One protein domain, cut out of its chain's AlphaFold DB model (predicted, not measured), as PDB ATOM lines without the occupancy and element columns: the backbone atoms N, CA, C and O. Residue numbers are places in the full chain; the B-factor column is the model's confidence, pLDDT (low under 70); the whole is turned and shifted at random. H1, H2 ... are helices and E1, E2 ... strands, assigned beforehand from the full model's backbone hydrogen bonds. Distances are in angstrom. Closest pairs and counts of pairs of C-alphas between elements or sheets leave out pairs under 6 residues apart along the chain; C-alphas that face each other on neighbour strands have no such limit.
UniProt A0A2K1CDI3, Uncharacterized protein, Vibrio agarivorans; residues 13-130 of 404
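What this domain is: This is residues 13 to 130 of the 404 residues of an uncharacterized protein of Vibrio agarivorans (UniProt A0A2K1CDI3). The parts form a row: two short helices, H1 and H2, at one end, the small sheet E1 E2 E3 in the middle, and a strongly twisted four-strand sheet, E4 E5 E6 E7, at the other end. The short helix H3 sits beside E3, and residues 109 to 126, with no named element, swing out toward the H1 end and then return to E7. The printed part has 118 residues, with three named helices and seven named strands in the order H1 H2 E1 E2 E3 E4 E5 E6 H3 E7; both sheets are antiparallel in the orders given. The class is mixed, helices and strands, though under half of the residues are in named elements. The whole is compact, with a radius of gyration of the C-alphas of 13.8 A and spans of 42 by 33 by 23 A.

Where its parts are: H1 is residues 15 to 20, 8.9 A long, with C-alpha 15 at (-21.839, 43.856, -11.211). H2, residues 25 to 32, measures 10.1 A. E1 is residues 40 to 42, E2 53 to 58 at 16.2 A, and E3 63 to 68 at 17.1 A. E4 is residues 77 to 83 at 16.8 A, E5 86 to 91 at 16.5 A, and E6 96 to 101 at 16.8 A. H3 is residues 105 to 108. E7, residues 127 to 129, ends with C-alpha 129 at (-49.579, 28.867, -16.374).

How they stand to each other: E4 E5 E6 is a meander, each strand the antiparallel neighbour of the one before, as is E1 E2 E3. N 79 and O 88 of the hairpin E4 and E5 are 3.0 A apart, N 89 and O 98 of the hairpin E5 and E6 2.9 A, and N 99 and O 127 of E6 and E7 2.8 A. In the other sheet, N 42 and O 55 of the hairpin E1 and E2 are 2.8 A apart, and N 56 and O 65 of the hairpin E2 and E3 3.0 A. Between the sheets, the closest C-alphas of E3 and E6 are those of Val 65 and Ala 101, 6.8 A apart. H3 is on the sheet E1 E2 E3 at a height over the sheet of 7.1 A, over none of its strands, but only just, with 2 of its C-alphas falling on E3. H1 and H2 are close but not clearly touching, with the closest C-alphas, Phe 18 and Trp 25, 6.0 A apart, and about perpendicular at 84 degrees. In H1 and H2 every O i to N i+4 pair is within hydrogen-bond range; H3 is too short for such a pair.

The domain as a whole: The C-alphas farthest apart, Ser 23 and Asp 130, are 42.4 A apart. The printed part has no cut. The link from H3 to E7, 18 residues, is long. Mean pLDDT of the printed part is 87.7, with residues 70 to 73 under 70.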
ATOM      1  N   LEU A  13     -27.422  45.420 -16.567       91.12
ATOM      2  CA  LEU A  13     -26.367  46.090 -15.831       91.12
ATOM      3  C   LEU A  13     -25.533  45.033 -15.126       91.12
ATOM      4  O   LEU A  13     -26.055  44.183 -14.408       91.12
ATOM      5  N   SER A  14     -24.226  45.080 -15.360       90.50
ATOM      6  CA  SER A  14     -23.286  44.150 -14.750       90.50
ATOM      7  C   SER A  14     -22.962  44.546 -13.313       90.50
ATOM      8  O   SER A  14     -23.111  45.706 -12.928       90.50
ATOM      9  N   ARG A  15     -22.389  43.608 -12.552       87.38
ATOM     10  CA  ARG A  15     -21.839  43.856 -11.211       87.38
ATOM     11  C   ARG A  15     -20.964  45.118 -11.138       87.38
ATOM     12  O   ARG A  15     -21.097  45.915 -10.215       87.38
ATOM     13  N   ARG A  16     -20.134  45.348 -12.160       88.88
ATOM     14  CA  ARG A  16     -19.254  46.523 -12.262       88.88
ATOM     15  C   ARG A  16     -20.024  47.846 -12.264       88.88
ATOM     16  O   ARG A  16     -19.527  48.844 -11.757       88.88
ATOM     17  N   TRP A  17     -21.226  47.875 -12.839       92.75
ATOM     18  CA  TRP A  17     -22.067  49.068 -12.805       92.75
ATOM     19  C   TRP A  17     -22.503  49.393 -11.372       92.75
ATOM     20  O   TRP A  17     -22.450  50.557 -10.981       92.75
ATOM     21  N   PHE A  18     -22.855  48.385 -10.571       90.62
ATOM     22  CA  PHE A  18     -23.202  48.581  -9.160       90.62
ATOM     23  C   PHE A  18     -22.001  49.049  -8.336       90.62
ATOM     24  O   PHE A  18     -22.135  49.971  -7.541       90.62
ATOM     25  N   GLU A  19     -20.812  48.494  -8.581       87.75
ATOM     26  CA  GLU A  19     -19.565  48.921  -7.923       87.75
ATOM     27  C   GLU A  19     -19.245  50.401  -8.194       87.75
ATOM     28  O   GLU A  19     -18.787  51.113  -7.304       87.75
ATOM     29  N   MET A  20     -19.546  50.899  -9.399       89.12
ATOM     30  CA  MET A  20     -19.381  52.318  -9.745       89.12
ATOM     31  C   MET A  20     -20.430  53.242  -9.107       89.12
ATOM     32  O   MET A  20     -20.221  54.452  -9.089       89.12
ATOM     33  N   ASN A  21     -21.548  52.702  -8.613       89.06
ATOM     34  CA  ASN A  21     -22.678  53.462  -8.066       89.06
ATOM     35  C   ASN A  21     -23.032  53.019  -6.631       89.06
ATOM     36  O   ASN A  21     -24.177  53.144  -6.211       89.06
ATOM     37  N   GLN A  22     -22.066  52.476  -5.883       80.56
ATOM     38  CA  GLN A  22     -22.299  51.649  -4.693       80.56
ATOM     39  C   GLN A  22     -23.158  52.295  -3.592       80.56
ATOM     40  O   GLN A  22     -23.903  51.592  -2.912       80.56
ATOM     41  N   SER A  23     -23.061  53.611  -3.402       80.38
ATOM     42  CA  SER A  23     -23.773  54.329  -2.339       80.38
ATOM     43  C   SER A  23     -25.244  54.637  -2.674       80.38
ATOM     44  O   SER A  23     -26.038  54.831  -1.756       80.38
ATOM     45  N   ASP A  24     -25.619  54.646  -3.961       85.44
ATOM     46  CA  ASP A  24     -26.882  55.239  -4.437       85.44
ATOM     47  C   ASP A  24     -27.496  54.464  -5.620       85.44
ATOM     48  O   ASP A  24     -28.351  54.995  -6.334       85.44
ATOM     49  N   TRP A  25     -27.037  53.240  -5.909       89.44
ATOM     50  CA  TRP A  25     -27.285  52.590  -7.202       89.44
ATOM     51  C   TRP A  25     -28.772  52.499  -7.560       89.44
ATOM     52  O   TRP A  25     -29.115  52.661  -8.729       89.44
ATOM     53  N   GLN A  26     -29.655  52.314  -6.574       90.06
ATOM     54  CA  GLN A  26     -31.110  52.317  -6.748       90.06
ATOM     55  C   GLN A  26     -31.637  53.654  -7.292       90.06
ATOM     56  O   GLN A  26     -32.454  53.687  -8.213       90.06
ATOM     57  N   ILE A  27     -31.162  54.768  -6.729       89.06
ATOM     58  CA  ILE A  27     -31.554  56.123  -7.137       89.06
ATOM     59  C   ILE A  27     -30.998  56.409  -8.533       89.06
ATOM     60  O   ILE A  27     -31.729  56.876  -9.409       89.06
ATOM     61  N   THR A  28     -29.730  56.063  -8.764       90.62
ATOM     62  CA  THR A  28     -29.080  56.240 -10.065       90.62
ATOM     63  C   THR A  28     -29.752  55.413 -11.157       90.62
ATOM     64  O   THR A  28     -29.911  55.903 -12.274       90.62
ATOM     65  N   LEU A  29     -30.177  54.181 -10.854       90.00
ATOM     66  CA  LEU A  29     -30.908  53.314 -11.779       90.00
ATOM     67  C   LEU A  29     -32.168  54.024 -12.281       90.00
ATOM     68  O   LEU A  29     -32.344  54.204 -13.486       90.00
ATOM     69  N   ARG A  30     -32.997  54.507 -11.354       89.00
ATOM     70  CA  ARG A  30     -34.251  55.198 -11.669       89.00
ATOM     71  C   ARG A  30     -34.027  56.468 -12.489       89.00
ATOM     72  O   ARG A  30     -34.677  56.672 -13.509       89.00
ATOM     73  N   GLN A  31     -33.091  57.319 -12.072       88.94
ATOM     74  CA  GLN A  31     -32.827  58.585 -12.761       88.94
ATOM     75  C   GLN A  31     -32.263  58.375 -14.169       88.94
ATOM     76  O   GLN A  31     -32.626  59.096 -15.096       88.94
ATOM     77  N   LYS A  32     -31.377  57.388 -14.338       88.69
ATOM     78  CA  LYS A  32     -30.686  57.143 -15.606       88.69
ATOM     79  C   LYS A  32     -31.580  56.501 -16.664       88.69
ATOM     80  O   LYS A  32     -31.341  56.716 -17.848       88.69
ATOM     81  N   PHE A  33     -32.578  55.728 -16.241       86.50
ATOM     82  CA  PHE A  33     -33.470  54.990 -17.139       86.50
ATOM     83  C   PHE A  33     -34.899  55.537 -17.163       86.50
ATOM     84  O   PHE A  33     -35.803  54.872 -17.665       86.50
ATOM     85  N   LEU A  34     -35.104  56.772 -16.694       81.00
ATOM     86  CA  LEU A  34     -36.382  57.465 -16.821       81.00
ATOM     87  C   LEU A  34     -36.810  57.533 -18.298       81.00
ATOM     88  O   LEU A  34     -36.049  57.978 -19.155       81.00
ATOM     89  N   GLY A  35     -38.029  57.077 -18.591       74.62
ATOM     90  CA  GLY A  35     -38.568  57.009 -19.956       74.62
ATOM     91  C   GLY A  35     -38.121  55.789 -20.772       74.62
ATOM     92  O   GLY A  35     -38.543  55.645 -21.917       74.62
ATOM     93  N   THR A  36     -37.305  54.892 -20.204       79.69
ATOM     94  CA  THR A  36     -36.964  53.610 -20.840       79.69
ATOM     95  C   THR A  36     -38.134  52.636 -20.709       79.69
ATOM     96  O   THR A  36     -38.685  52.469 -19.626       79.69
ATOM     97  N   LYS A  37     -38.498  51.956 -21.800       75.69
ATOM     98  CA  LYS A  37     -39.582  50.954 -21.804       75.69
ATOM     99  C   LYS A  37     -39.084  49.512 -21.758       75.69
ATOM    100  O   LYS A  37     -39.832  48.592 -21.443       75.69
ATOM    101  N   THR A  38     -37.810  49.301 -22.068       79.38
ATOM    102  CA  THR A  38     -37.220  47.965 -22.109       79.38
ATOM    103  C   THR A  38     -36.860  47.497 -20.698       79.38
ATOM    104  O   THR A  38     -36.198  48.241 -19.968       79.38
ATOM    105  N   PRO A  39     -37.240  46.268 -20.308       86.88
ATOM    106  CA  PRO A  39     -36.757  45.659 -19.078       86.88
ATOM    107  C   PRO A  39     -35.230  45.555 -19.044       86.88
ATOM    108  O   PRO A  39     -34.594  45.243 -20.050       86.88
ATOM    109  N   ILE A  40     -34.642  45.770 -17.871       90.50
ATOM    110  CA  ILE A  40     -33.190  45.760 -17.668       90.50
ATOM    111  C   ILE A  40     -32.847  44.666 -16.662       90.50
ATOM    112  O   ILE A  40     -33.259  44.736 -15.504       90.50
ATOM    113  N   MET A  41     -32.070  43.666 -17.074       91.44
ATOM    114  CA  MET A  41     -31.587  42.632 -16.158       91.44
ATOM    115  C   MET A  41     -30.508  43.198 -15.223       91.44
ATOM    116  O   MET A  41     -29.545  43.818 -15.672       91.44
ATOM    117  N   LEU A  42     -30.635  42.978 -13.919       91.88
ATOM    118  CA  LEU A  42     -29.682  43.431 -12.907       91.88
ATOM    119  C   LEU A  42     -28.807  42.248 -12.475       91.88
ATOM    120  O   LEU A  42     -29.254  41.358 -11.756       91.88
ATOM    121  N   MET A  43     -27.559  42.209 -12.944       90.06
ATOM    122  CA  MET A  43     -26.671  41.058 -12.758       90.06
ATOM    123  C   MET A  43     -25.776  41.210 -11.526       90.06
ATOM    124  O   MET A  43     -25.143  42.248 -11.325       90.06
ATOM    125  N   GLY A  44     -25.621  40.121 -10.768       87.75
ATOM    126  CA  GLY A  44     -24.754  40.072  -9.585       87.75
ATOM    127  C   GLY A  44     -25.452  40.429  -8.273       87.75
ATOM    128  O   GLY A  44     -24.764  40.641  -7.278       87.75
ATOM    129  N   LEU A  45     -26.787  40.490  -8.279       91.44
ATOM    130  CA  LEU A  45     -27.608  40.568  -7.075       91.44
ATOM    131  C   LEU A  45     -27.778  39.172  -6.460       91.44
ATOM    132  O   LEU A  45     -27.748  38.160  -7.167       91.44
ATOM    133  N   THR A  46     -27.938  39.128  -5.139       92.19
ATOM    134  CA  THR A  46     -28.044  37.877  -4.370       92.19
ATOM    135  C   THR A  46     -29.188  37.924  -3.361       92.19
ATOM    136  O   THR A  46     -29.647  39.011  -3.001       92.19
ATOM    137  N   ASP A  47     -29.653  36.759  -2.916       91.12
ATOM    138  CA  ASP A  47     -30.575  36.634  -1.783       91.12
ATOM    139  C   ASP A  47     -29.866  36.885  -0.430       91.12
ATOM    140  O   ASP A  47     -28.704  37.311  -0.369       91.12
ATOM    141  N   TYR A  48     -30.576  36.633   0.673       89.50
ATOM    142  CA  TYR A  48     -30.048  36.779   2.031       89.50
ATOM    143  C   TYR A  48     -28.831  35.869   2.296       89.50
ATOM    144  O   TYR A  48     -27.836  36.318   2.882       89.50
ATOM    145  N   GLU A  49     -28.883  34.632   1.795       89.06
ATOM    146  CA  GLU A  49     -27.874  33.574   1.949       89.06
ATOM    147  C   GLU A  49     -26.710  33.685   0.942       89.06
ATOM    148  O   GLU A  49     -25.782  32.877   0.966       89.06
ATOM    149  N   ARG A  50     -26.695  34.738   0.111       88.81
ATOM    150  CA  ARG A  50     -25.714  35.006  -0.962       88.81
ATOM    151  C   ARG A  50     -25.842  34.102  -2.192       88.81
ATOM    152  O   ARG A  50     -24.923  34.088  -3.017       88.81
ATOM    153  N   ASN A  51     -26.967  33.420  -2.376       89.25
ATOM    154  CA  ASN A  51     -27.241  32.718  -3.623       89.25
ATOM    155  C   ASN A  51     -27.561  33.733  -4.732       89.25
ATOM    156  O   ASN A  51     -28.240  34.735  -4.478       89.25
ATOM    157  N   PRO A  52     -27.075  33.524  -5.969       89.44
ATOM    158  CA  PRO A  52     -27.420  34.380  -7.097       89.44
ATOM    159  C   PRO A  52     -28.929  34.398  -7.338       89.44
ATOM    160  O   PRO A  52     -29.561  33.349  -7.368       89.44
ATOM    161  N   ILE A  53     -29.489  35.572  -7.614       90.44
ATOM    162  CA  ILE A  53     -30.897  35.714  -8.005       90.44
ATOM    163  C   ILE A  53     -31.012  36.360  -9.378       90.44
ATOM    164  O   ILE A  53     -30.123  37.095  -9.819       90.44
ATOM    165  N   THR A  54     -32.118  36.088 -10.061       90.56
ATOM    166  CA  THR A  54     -32.446  36.775 -11.307       90.56
ATOM    167  C   THR A  54     -33.355  37.953 -11.009       90.56
ATOM    168  O   THR A  54     -34.394  37.816 -10.362       90.56
ATOM    169  N   VAL A  55     -32.947  39.129 -11.484       92.12
ATOM    170  CA  VAL A  55     -33.657  40.381 -11.243       92.12
ATOM    171  C   VAL A  55     -33.838  41.132 -12.548       92.12
ATOM    172  O   VAL A  55     -32.864  41.395 -13.256       92.12
ATOM    173  N   TRP A  56     -35.071  41.537 -12.837       93.44
ATOM    174  CA  TRP A  56     -35.365  42.497 -13.898       93.44
ATOM    175  C   TRP A  56     -35.977  43.757 -13.314       93.44
ATOM    176  O   TRP A  56     -36.929  43.685 -12.543       93.44
ATOM    177  N   TYR A  57     -35.456  44.907 -13.723       92.75
ATOM    178  CA  TYR A  57     -36.070  46.208 -13.500       92.75
ATOM    179  C   TYR A  57     -36.969  46.563 -14.688       92.75
ATOM    180  O   TYR A  57     -36.559  46.416 -15.840       92.75
ATOM    181  N   LEU A  58     -38.185  47.022 -14.399       91.44
ATOM    182  CA  LEU A  58     -39.196  47.485 -15.347       91.44
ATOM    183  C   LEU A  58     -39.306  49.014 -15.202       91.44
ATOM    184  O   LEU A  58     -40.029  49.481 -14.316       91.44
ATOM    185  N   PRO A  59     -38.574  49.812 -16.008       87.81
ATOM    186  CA  PRO A  59     -38.448  51.245 -15.744       87.81
ATOM    187  C   PRO A  59     -39.743  52.028 -15.979       87.81
ATOM    188  O   PRO A  59     -39.993  52.995 -15.266       87.81
ATOM    189  N   GLU A  60     -40.579  51.592 -16.926       85.56
ATOM    190  CA  GLU A  60     -41.849  52.250 -17.275       85.56
ATOM    191  C   GLU A  60     -42.805  52.380 -16.080       85.56
ATOM    192  O   GLU A  60     -43.506  53.382 -15.957       85.56
ATOM    193  N   ASP A  61     -42.783  51.410 -15.166       85.81
ATOM    194  CA  ASP A  61     -43.685  51.356 -14.011       85.81
ATOM    195  C   ASP A  61     -42.960  51.429 -12.666       85.81
ATOM    196  O   ASP A  61     -43.580  51.251 -11.620       85.81
ATOM    197  N   GLU A  62     -41.642  51.637 -12.692       89.25
ATOM    198  CA  GLU A  62     -40.777  51.568 -11.514       89.25
ATOM    199  C   GLU A  62     -41.007  50.275 -10.695       89.25
ATOM    200  O   GLU A  62     -41.111  50.277  -9.468       89.25
ATOM    201  N   GLN A  63     -41.099  49.140 -11.390       92.56
ATOM    202  CA  GLN A  63     -41.311  47.819 -10.792       92.56
ATOM    203  C   GLN A  63     -40.097  46.917 -10.997       92.56
ATOM    204  O   GLN A  63     -39.239  47.182 -11.837       92.56
ATOM    205  N   PHE A  64     -40.029  45.815 -10.260       92.69
ATOM    206  CA  PHE A  64     -39.042  44.773 -10.509       92.69
ATOM    207  C   PHE A  64     -39.619  43.372 -10.349       92.69
ATOM    208  O   PHE A  64     -40.674  43.162  -9.760       92.69
ATOM    209  N   VAL A  65     -38.907  42.406 -10.906       93.50
ATOM    210  CA  VAL A  65     -39.215  40.981 -10.840       93.50
ATOM    211  C   VAL A  65     -38.023  40.311 -10.173       93.50
ATOM    212  O   VAL A  65     -36.902  40.512 -10.636       93.50
ATOM    213  N   LEU A  66     -38.257  39.549  -9.102       92.25
ATOM    214  CA  LEU A  66     -37.235  38.733  -8.441       92.25
ATOM    215  C   LEU A  66     -37.558  37.262  -8.617       92.25
ATOM    216  O   LEU A  66     -38.681  36.854  -8.332       92.25
ATOM    217  N   LEU A  67     -36.549  36.492  -9.008       90.06
ATOM    218  CA  LEU A  67     -36.597  35.043  -9.070       90.06
ATOM    219  C   LEU A  67     -35.428  34.443  -8.304       90.06
ATOM    220  O   LEU A  67     -34.284  34.889  -8.433       90.06
ATOM    221  N   GLU A  68     -35.728  33.387  -7.565       83.38
ATOM    222  CA  GLU A  68     -34.716  32.473  -7.059       83.38
ATOM    223  C   GLU A  68     -34.071  31.736  -8.240       83.38
ATOM    224  O   GLU A  68     -34.780  31.213  -9.104       83.38
ATOM    225  N   ASN A  69     -32.738  31.687  -8.295       76.62
ATOM    226  CA  ASN A  69     -32.060  30.771  -9.205       76.62
ATOM    227  C   ASN A  69     -31.805  29.465  -8.452       76.62
ATOM    228  O   ASN A  69     -30.947  29.425  -7.575       76.62
ATOM    229  N   SER A  70     -32.505  28.390  -8.807       63.38
ATOM    230  CA  SER A  70     -32.055  27.045  -8.430       63.38
ATOM    231  C   SER A  70     -30.926  26.597  -9.367       63.38
ATOM    232  O   SER A  70     -30.933  26.968 -10.546       63.38
ATOM    233  N   GLU A  71     -29.965  25.818  -8.864       55.62
ATOM    234  CA  GLU A  71     -28.805  25.334  -9.638       55.62
ATOM    235  C   GLU A  71     -29.207  24.531 -10.893       55.62
ATOM    236  O   GLU A  71     -28.461  24.521 -11.870       55.62
ATOM    237  N   ASP A  72     -30.415  23.954 -10.901       58.97
ATOM    238  CA  ASP A  72     -30.985  23.184 -12.014       58.97
ATOM    239  C   ASP A  72     -32.012  23.973 -12.858       58.97
ATOM    240  O   ASP A  72     -32.595  23.428 -13.802       58.97
ATOM    241  N   SER A  73     -32.259  25.254 -12.549       62.50
ATOM    242  CA  SER A  73     -33.248  26.055 -13.289       62.50
ATOM    243  C   SER A  73     -32.746  26.346 -14.695       62.50
ATOM    244  O   SER A  73     -31.693  26.961 -14.882       62.50
ATOM    245  N   GLN A  74     -33.539  25.993 -15.700       70.94
ATOM    246  CA  GLN A  74     -33.325  26.501 -17.048       70.94
ATOM    247  C   GLN A  74     -33.541  28.024 -17.078       70.94
ATOM    248  O   GLN A  74     -34.337  28.558 -16.300       70.94
ATOM    249  N   PRO A  75     -32.847  28.750 -17.971       81.12
ATOM    250  CA  PRO A  75     -32.972  30.197 -18.044       81.12
ATOM    251  C   PRO A  75     -34.386  30.598 -18.477       81.12
ATOM    252  O   PRO A  75     -34.829  30.289 -19.584       81.12
ATOM    253  N   LEU A  76     -35.071  31.333 -17.600       89.25
ATOM    254  CA  LEU A  76     -36.357  31.955 -17.892       89.25
ATOM    255  C   LEU A  76     -36.156  33.277 -18.628       89.25
ATOM    256  O   LEU A  76     -35.315  34.100 -18.261       89.25
ATOM    257  N   ILE A  77     -36.973  33.498 -19.651       90.00
ATOM    258  CA  ILE A  77     -37.009  34.742 -20.415       90.00
ATOM    259  C   ILE A  77     -38.184  35.579 -19.925       90.00
ATOM    260  O   ILE A  77     -39.322  35.114 -19.925       90.00
ATOM    261  N   LEU A  78     -37.922  36.832 -19.554       91.12
ATOM    262  CA  LEU A  78     -38.971  37.820 -19.332       91.12
ATOM    263  C   LEU A  78     -39.577  38.241 -20.674       91.12
ATOM    264  O   LEU A  78     -38.928  38.921 -21.468       91.12
ATOM    265  N   VAL A  79     -40.831  37.861 -20.910       89.62
ATOM    266  CA  VAL A  79     -41.529  38.178 -22.165       89.62
ATOM    267  C   VAL A  79     -42.103  39.595 -22.124       89.62
ATOM    268  O   VAL A  79     -41.929  40.380 -23.064       89.62
ATOM    269  N   GLY A  80     -42.777  39.925 -21.020       87.50
ATOM    270  CA  GLY A  80     -43.426  41.213 -20.808       87.50
ATOM    271  C   GLY A  80     -44.466  41.174 -19.691       87.50
ATOM    272  O   GLY A  80     -44.519  40.231 -18.898       87.50
ATOM    273  N   LYS A  81     -45.292  42.215 -19.606       86.94
ATOM    274  CA  LYS A  81     -46.311  42.348 -18.561       86.94
ATOM    275  C   LYS A  81     -47.554  41.529 -18.873       86.94
ATOM    276  O   LYS A  81     -48.147  41.699 -19.931       86.94
ATOM    277  N   LYS A  82     -47.983  40.726 -17.896       86.81
ATOM    278  CA  LYS A  82     -49.283  40.045 -17.905       86.81
ATOM    279  C   LYS A  82     -50.393  40.981 -17.439       86.81
ATOM    280  O   LYS A  82     -51.480  40.961 -17.995       86.81
ATOM    281  N   ASN A  83     -50.127  41.776 -16.403       85.94
ATOM    282  CA  ASN A  83     -51.006  42.831 -15.897       85.94
ATOM    283  C   ASN A  83     -50.184  43.841 -15.068       85.94
ATOM    284  O   ASN A  83     -48.953  43.827 -15.095       85.94
ATOM    285  N   ARG A  84     -50.850  44.721 -14.308       85.81
ATOM    286  CA  ARG A  84     -50.179  45.723 -13.454       85.81
ATOM    287  C   ARG A  84     -49.328  45.131 -12.325       85.81
ATOM    288  O   ARG A  84     -48.518  45.857 -11.755       85.81
ATOM    289  N   HIS A  85     -49.527  43.862 -11.985       90.06
ATOM    290  CA  HIS A  85     -48.945  43.223 -10.802       90.06
ATOM    291  C   HIS A  85     -48.133  41.967 -11.127       90.06
ATOM    292  O   HIS A  85     -47.640  41.303 -10.217       90.06
ATOM    293  N   SER A  86     -48.021  41.593 -12.401       92.25
ATOM    294  CA  SER A  86     -47.347  40.365 -12.801       92.25
ATOM    295  C   SER A  86     -46.818  40.418 -14.227       92.25
ATOM    296  O   SER A  86     -47.316  41.148 -15.091       92.25
ATOM    297  N   VAL A  87     -45.812  39.590 -14.471       91.88
ATOM    298  CA  VAL A  87     -45.173  39.390 -15.768       91.88
ATOM    299  C   VAL A  87     -45.380  37.969 -16.268       91.88
ATOM    300  O   VAL A  87     -45.653  37.052 -15.487       91.88
ATOM    301  N   TRP A  88     -45.216  37.803 -17.575       92.62
ATOM    302  CA  TRP A  88     -45.030  36.514 -18.214       92.62
ATOM    303  C   TRP A  88     -43.549  36.175 -18.314       92.62
ATOM    304  O   TRP A  88     -42.734  36.994 -18.750       92.62
ATOM    305  N   LEU A  89     -43.231  34.937 -17.952       93.75
ATOM    306  CA  LEU A  89     -41.929  34.327 -18.161       93.75
ATOM    307  C   LEU A  89     -42.086  33.109 -19.071       93.75
ATOM    308  O   LEU A  89     -43.137  32.467 -19.077       93.75
ATOM    309  N   PHE A  90     -41.040  32.779 -19.817       93.94
ATOM    310  CA  PHE A  90     -41.038  31.655 -20.744       93.94
ATOM    311  C   PHE A  90     -39.762  30.826 -20.604       93.94
ATOM    312  O   PHE A  90     -38.668  31.386 -20.541       93.94
ATOM    313  N   GLU A  91     -39.910  29.503 -20.574       93.62
ATOM    314  CA  GLU A  91     -38.813  28.536 -20.582       93.62
ATOM    315  C   GLU A  91     -38.719  27.866 -21.968       93.62
ATOM    316  O   GLU A  91     -39.515  26.975 -22.279       93.62
ATOM    317  N   PRO A  92     -37.757  28.259 -22.826       90.94
ATOM    318  CA  PRO A  92     -37.715  27.792 -24.216       90.94
ATOM    319  C   PRO A  92     -37.469  26.288 -24.383       90.94
ATOM    320  O   PRO A  92     -37.913  25.689 -25.360       90.94
ATOM    321  N   SER A  93     -36.748  25.666 -23.449       91.44
ATOM    322  CA  SER A  93     -36.385  24.245 -23.513       91.44
ATOM    323  C   SER A  93     -37.597  23.333 -23.295       91.44
ATOM    324  O   SER A  93     -37.782  22.344 -24.012       91.44
ATOM    325  N   THR A  94     -38.455  23.679 -22.338       92.44
ATOM    326  CA  THR A  94     -39.651  22.902 -21.986       92.44
ATOM    327  C   THR A  94     -40.891  23.378 -22.732       92.44
ATOM    328  O   THR A  94     -41.796  22.581 -22.975       92.44
ATOM    329  N   GLY A  95     -40.919  24.643 -23.158       94.31
ATOM    330  CA  GLY A  95     -42.101  25.266 -23.739       94.31
ATOM    331  C   GLY A  95     -43.119  25.726 -22.693       94.31
ATOM    332  O   GLY A  95     -44.275  25.954 -23.043       94.31
ATOM    333  N   VAL A  96     -42.732  25.827 -21.420       94.81
ATOM    334  CA  VAL A  96     -43.642  26.192 -20.328       94.81
ATOM    335  C   VAL A  96     -43.665  27.709 -20.137       94.81
ATOM    336  O   VAL A  96     -42.625  28.373 -20.108       94.81
ATOM    337  N   ALA A  97     -44.869  28.262 -20.007       94.56
ATOM    338  CA  ALA A  97     -45.082  29.646 -19.619       94.56
ATOM    339  C   ALA A  97     -45.307  29.741 -18.106       94.56
ATOM    340  O   ALA A  97     -45.946  28.882 -17.493       94.56
ATOM    341  N   TYR A  98     -44.821  30.825 -17.512       94.31
ATOM    342  CA  TYR A  98     -44.985  31.105 -16.094       94.31
ATOM    343  C   TYR A  98     -45.500  32.526 -15.869       94.31
ATOM    344  O   TYR A  98     -45.375  33.414 -16.717       94.31
ATOM    345  N   SER A  99     -46.066  32.746 -14.689       93.81
ATOM    346  CA  SER A  99     -46.433  34.054 -14.169       93.81
ATOM    347  C   SER A  99     -45.620  34.349 -12.917       93.81
ATOM    348  O   SER A  99     -45.515  33.505 -12.030       93.81
ATOM    349  N   GLN A 100     -45.074  35.559 -12.842       94.50
ATOM    350  CA  GLN A 100     -44.333  36.027 -11.676       94.50
ATOM    351  C   GLN A 100     -44.871  37.378 -11.219       94.50
ATOM    352  O   GLN A 100     -45.127  38.256 -12.045       94.50
ATOM    353  N   ALA A 101     -45.039  37.549  -9.908       93.69
ATOM    354  CA  ALA A 101     -45.464  38.817  -9.334       93.69
ATOM    355  C   ALA A 101     -44.368  39.885  -9.472       93.69
ATOM    356  O   ALA A 101     -43.176  39.602  -9.328       93.69
ATOM    357  N   THR A 102     -44.785  41.120  -9.733       94.31
ATOM    358  CA  THR A 102     -43.904  42.289  -9.694       94.31
ATOM    359  C   THR A 102     -43.883  42.895  -8.300       94.31
ATOM    360  O   THR A 102     -44.908  42.938  -7.618       94.31
ATOM    361  N   LEU A 103     -42.744  43.459  -7.932       93.25
ATOM    362  CA  LEU A 103     -42.517  44.199  -6.703       93.25
ATOM    363  C   LEU A 103     -42.364  45.694  -7.018       93.25
ATOM    364  O   LEU A 103     -41.958  46.072  -8.120       93.25
ATOM    365  N   THR A 104     -42.745  46.551  -6.074       90.69
ATOM    366  CA  THR A 104     -42.719  48.015  -6.227       90.69
ATOM    367  C   THR A 104     -41.343  48.576  -5.920       90.69
ATOM    368  O   THR A 104     -40.627  47.997  -5.114       90.69
ATOM    369  N   ILE A 105     -40.995  49.748  -6.454       83.69
ATOM    370  CA  ILE A 105     -39.708  50.405  -6.177       83.69
ATOM    371  C   ILE A 105     -39.351  50.500  -4.684       83.69
ATOM    372  O   ILE A 105     -38.187  50.344  -4.329       83.69
ATOM    373  N   ASP A 106     -40.331  50.669  -3.794       86.75
ATOM    374  CA  ASP A 106     -40.094  50.727  -2.348       86.75
ATOM    375  C   ASP A 106     -39.490  49.422  -1.814       86.75
ATOM    376  O   ASP A 106     -38.590  49.433  -0.975       86.75
ATOM    377  N   GLN A 107     -39.925  48.285  -2.359       89.25
ATOM    378  CA  GLN A 107     -39.389  46.974  -2.010       89.25
ATOM    379  C   GLN A 107     -37.959  46.775  -2.540       89.25
ATOM    380  O   GLN A 107     -37.252  45.898  -2.051       89.25
ATOM    381  N   MET A 108     -37.493  47.584  -3.500       85.12
ATOM    382  CA  MET A 108     -36.126  47.520  -4.038       85.12
ATOM    383  C   MET A 108     -35.113  48.050  -3.019       85.12
ATOM    384  O   MET A 108     -33.953  47.637  -3.013       85.12
ATOM    385  N   TYR A 109     -35.540  48.935  -2.115       87.19
ATOM    386  CA  TYR A 109     -34.694  49.422  -1.025       87.19
ATOM    387  C   TYR A 109     -34.397  48.351   0.036       87.19
ATOM    388  O   TYR A 109     -33.565  48.581   0.909       87.19
ATOM    389  N   ASN A 110     -34.985  47.157  -0.086       90.62
ATOM    390  CA  ASN A 110     -34.573  45.976   0.671       90.62
ATOM    391  C   ASN A 110     -33.283  45.330   0.134       90.62
ATOM    392  O   ASN A 110     -32.846  44.314   0.671       90.62
ATOM    393  N   PHE A 111     -32.659  45.878  -0.913       90.56
ATOM    394  CA  PHE A 111     -31.278  45.545  -1.249       90.56
ATOM    395  C   PHE A 111     -30.294  46.347  -0.396       90.56
ATOM    396  O   PHE A 111     -30.314  47.580  -0.387       90.56
ATOM    397  N   THR A 112     -29.378  45.650   0.265       88.56
ATOM    398  CA  THR A 112     -28.276  46.257   1.015       88.56
ATOM    399  C   THR A 112     -27.205  46.835   0.086       88.56
ATOM    400  O   THR A 112     -27.132  46.532  -1.108       88.56
ATOM    401  N   SER A 113     -26.300  47.636   0.653       83.62
ATOM    402  CA  SER A 113     -25.124  48.164  -0.055       83.62
ATOM    403  C   SER A 113     -24.153  47.079  -0.540       83.62
ATOM    404  O   SER A 113     -23.337  47.341  -1.422       83.62
ATOM    405  N   ASP A 114     -24.244  45.860   0.004       87.12
ATOM    406  CA  ASP A 114     -23.511  44.686  -0.478       87.12
ATOM    407  C   ASP A 114     -24.311  43.813  -1.461       87.12
ATOM    408  O   ASP A 114     -23.924  42.672  -1.710       87.12
ATOM    409  N   LEU A 115     -25.371  44.373  -2.064       91.38
ATOM    410  CA  LEU A 115     -26.170  43.786  -3.151       91.38
ATOM    411  C   LEU A 115     -26.965  42.525  -2.764       91.38
ATOM    412  O   LEU A 115     -27.308  41.709  -3.626       91.38
ATOM    413  N   ARG A 116     -27.276  42.373  -1.473       91.81
ATOM    414  CA  ARG A 116     -28.116  41.289  -0.950       91.81
ATOM    415  C   ARG A 116     -29.536  41.763  -0.713       91.81
ATOM    416  O   ARG A 116     -29.740  42.831  -0.141       91.81
ATOM    417  N   PHE A 117     -30.508  40.960  -1.117       91.75
ATOM    418  CA  PHE A 117     -31.909  41.176  -0.794       91.75
ATOM    419  C   PHE A 117     -32.221  40.590   0.587       91.75
ATOM    420  O   PHE A 117     -31.985  39.408   0.813       91.75
ATOM    421  N   ILE A 118     -32.729  41.405   1.515       88.75
ATOM    422  CA  ILE A 118     -32.854  41.015   2.936       88.75
ATOM    423  C   ILE A 118     -34.289  40.776   3.416       88.75
ATOM    424  O   ILE A 118     -34.526  40.704   4.619       88.75
ATOM    425  N   THR A 119     -35.264  40.694   2.511       84.44
ATOM    426  CA  THR A 119     -36.662  40.443   2.887       84.44
ATOM    427  C   THR A 119     -37.099  39.046   2.484       84.44
ATOM    428  O   THR A 119     -37.214  38.739   1.298       84.44
ATOM    429  N   ASP A 120     -37.412  38.229   3.485       73.94
ATOM    430  CA  ASP A 120     -37.932  36.883   3.277       73.94
ATOM    431  C   ASP A 120     -39.330  36.900   2.644       73.94
ATOM    432  O   ASP A 120     -40.138  37.806   2.861       73.94
ATOM    433  N   GLY A 121     -39.626  35.869   1.852       77.00
ATOM    434  CA  GLY A 121     -40.954  35.627   1.282       77.00
ATOM    435  C   GLY A 121     -41.343  36.498   0.082       77.00
ATOM    436  O   GLY A 121     -42.410  36.278  -0.487       77.00
ATOM    437  N   LEU A 122     -40.510  37.460  -0.332       84.25
ATOM    438  CA  LEU A 122     -40.733  38.230  -1.568       84.25
ATOM    439  C   LEU A 122     -40.022  37.628  -2.787       84.25
ATOM    440  O   LEU A 122     -40.480  37.814  -3.913       84.25
ATOM    441  N   ILE A 123     -38.936  36.885  -2.568       85.94
ATOM    442  CA  ILE A 123     -38.359  36.016  -3.594       85.94
ATOM    443  C   ILE A 123     -39.244  34.773  -3.644       85.94
ATOM    444  O   ILE A 123     -39.350  34.036  -2.666       85.94
ATOM    445  N   THR A 124     -39.945  34.591  -4.758       85.31
ATOM    446  CA  THR A 124     -40.926  33.515  -4.936       85.31
ATOM    447  C   THR A 124     -40.637  32.755  -6.218       85.31
ATOM    448  O   THR A 124     -39.997  33.276  -7.133       85.31
ATOM    449  N   GLN A 125     -41.103  31.509  -6.273       87.38
ATOM    450  CA  GLN A 125     -40.996  30.702  -7.478       87.38
ATOM    451  C   GLN A 125     -42.057  31.123  -8.510       87.38
ATOM    452  O   GLN A 125     -43.209  31.367  -8.127       87.38
ATOM    453  N   PRO A 126     -41.702  31.152  -9.807       91.69
ATOM    454  CA  PRO A 126     -42.660  31.354 -10.885       91.69
ATOM    455  C   PRO A 126     -43.797  30.338 -10.835       91.69
ATOM    456  O   PRO A 126     -43.579  29.140 -10.662       91.69
ATOM    457  N   GLN A 127     -45.020  30.804 -11.062       92.69
ATOM    458  CA  GLN A 127     -46.187  29.932 -11.136       92.69
ATOM    459  C   GLN A 127     -46.398  29.469 -12.573       92.69
ATOM    460  O   GLN A 127     -46.550  30.305 -13.462       92.69
ATOM    461  N   VAL A 128     -46.438  28.155 -12.800       93.56
ATOM    462  CA  VAL A 128     -46.785  27.583 -14.110       93.56
ATOM    463  C   VAL A 128     -48.170  28.074 -14.525       93.56
ATOM    464  O   VAL A 128     -49.111  28.039 -13.729       93.56
ATOM    465  N   ILE A 129     -48.295  28.518 -15.773       92.38
ATOM    466  CA  ILE A 129     -49.579  28.867 -16.374       92.38
ATOM    467  C   ILE A 129     -49.818  28.003 -17.604       92.38
ATOM    468  O   ILE A 129     -48.968  27.899 -18.486       92.38
ATOM    469  N   ASP A 130     -51.003  27.409 -17.664       90.94
ATOM    470  CA  ASP A 130     -51.488  26.794 -18.886       90.94
ATOM    471  C   ASP A 130     -52.257  27.841 -19.694       90.94
ATOM    472  O   ASP A 130     -53.188  28.473 -19.190       90.94
TER     473      ASP A 130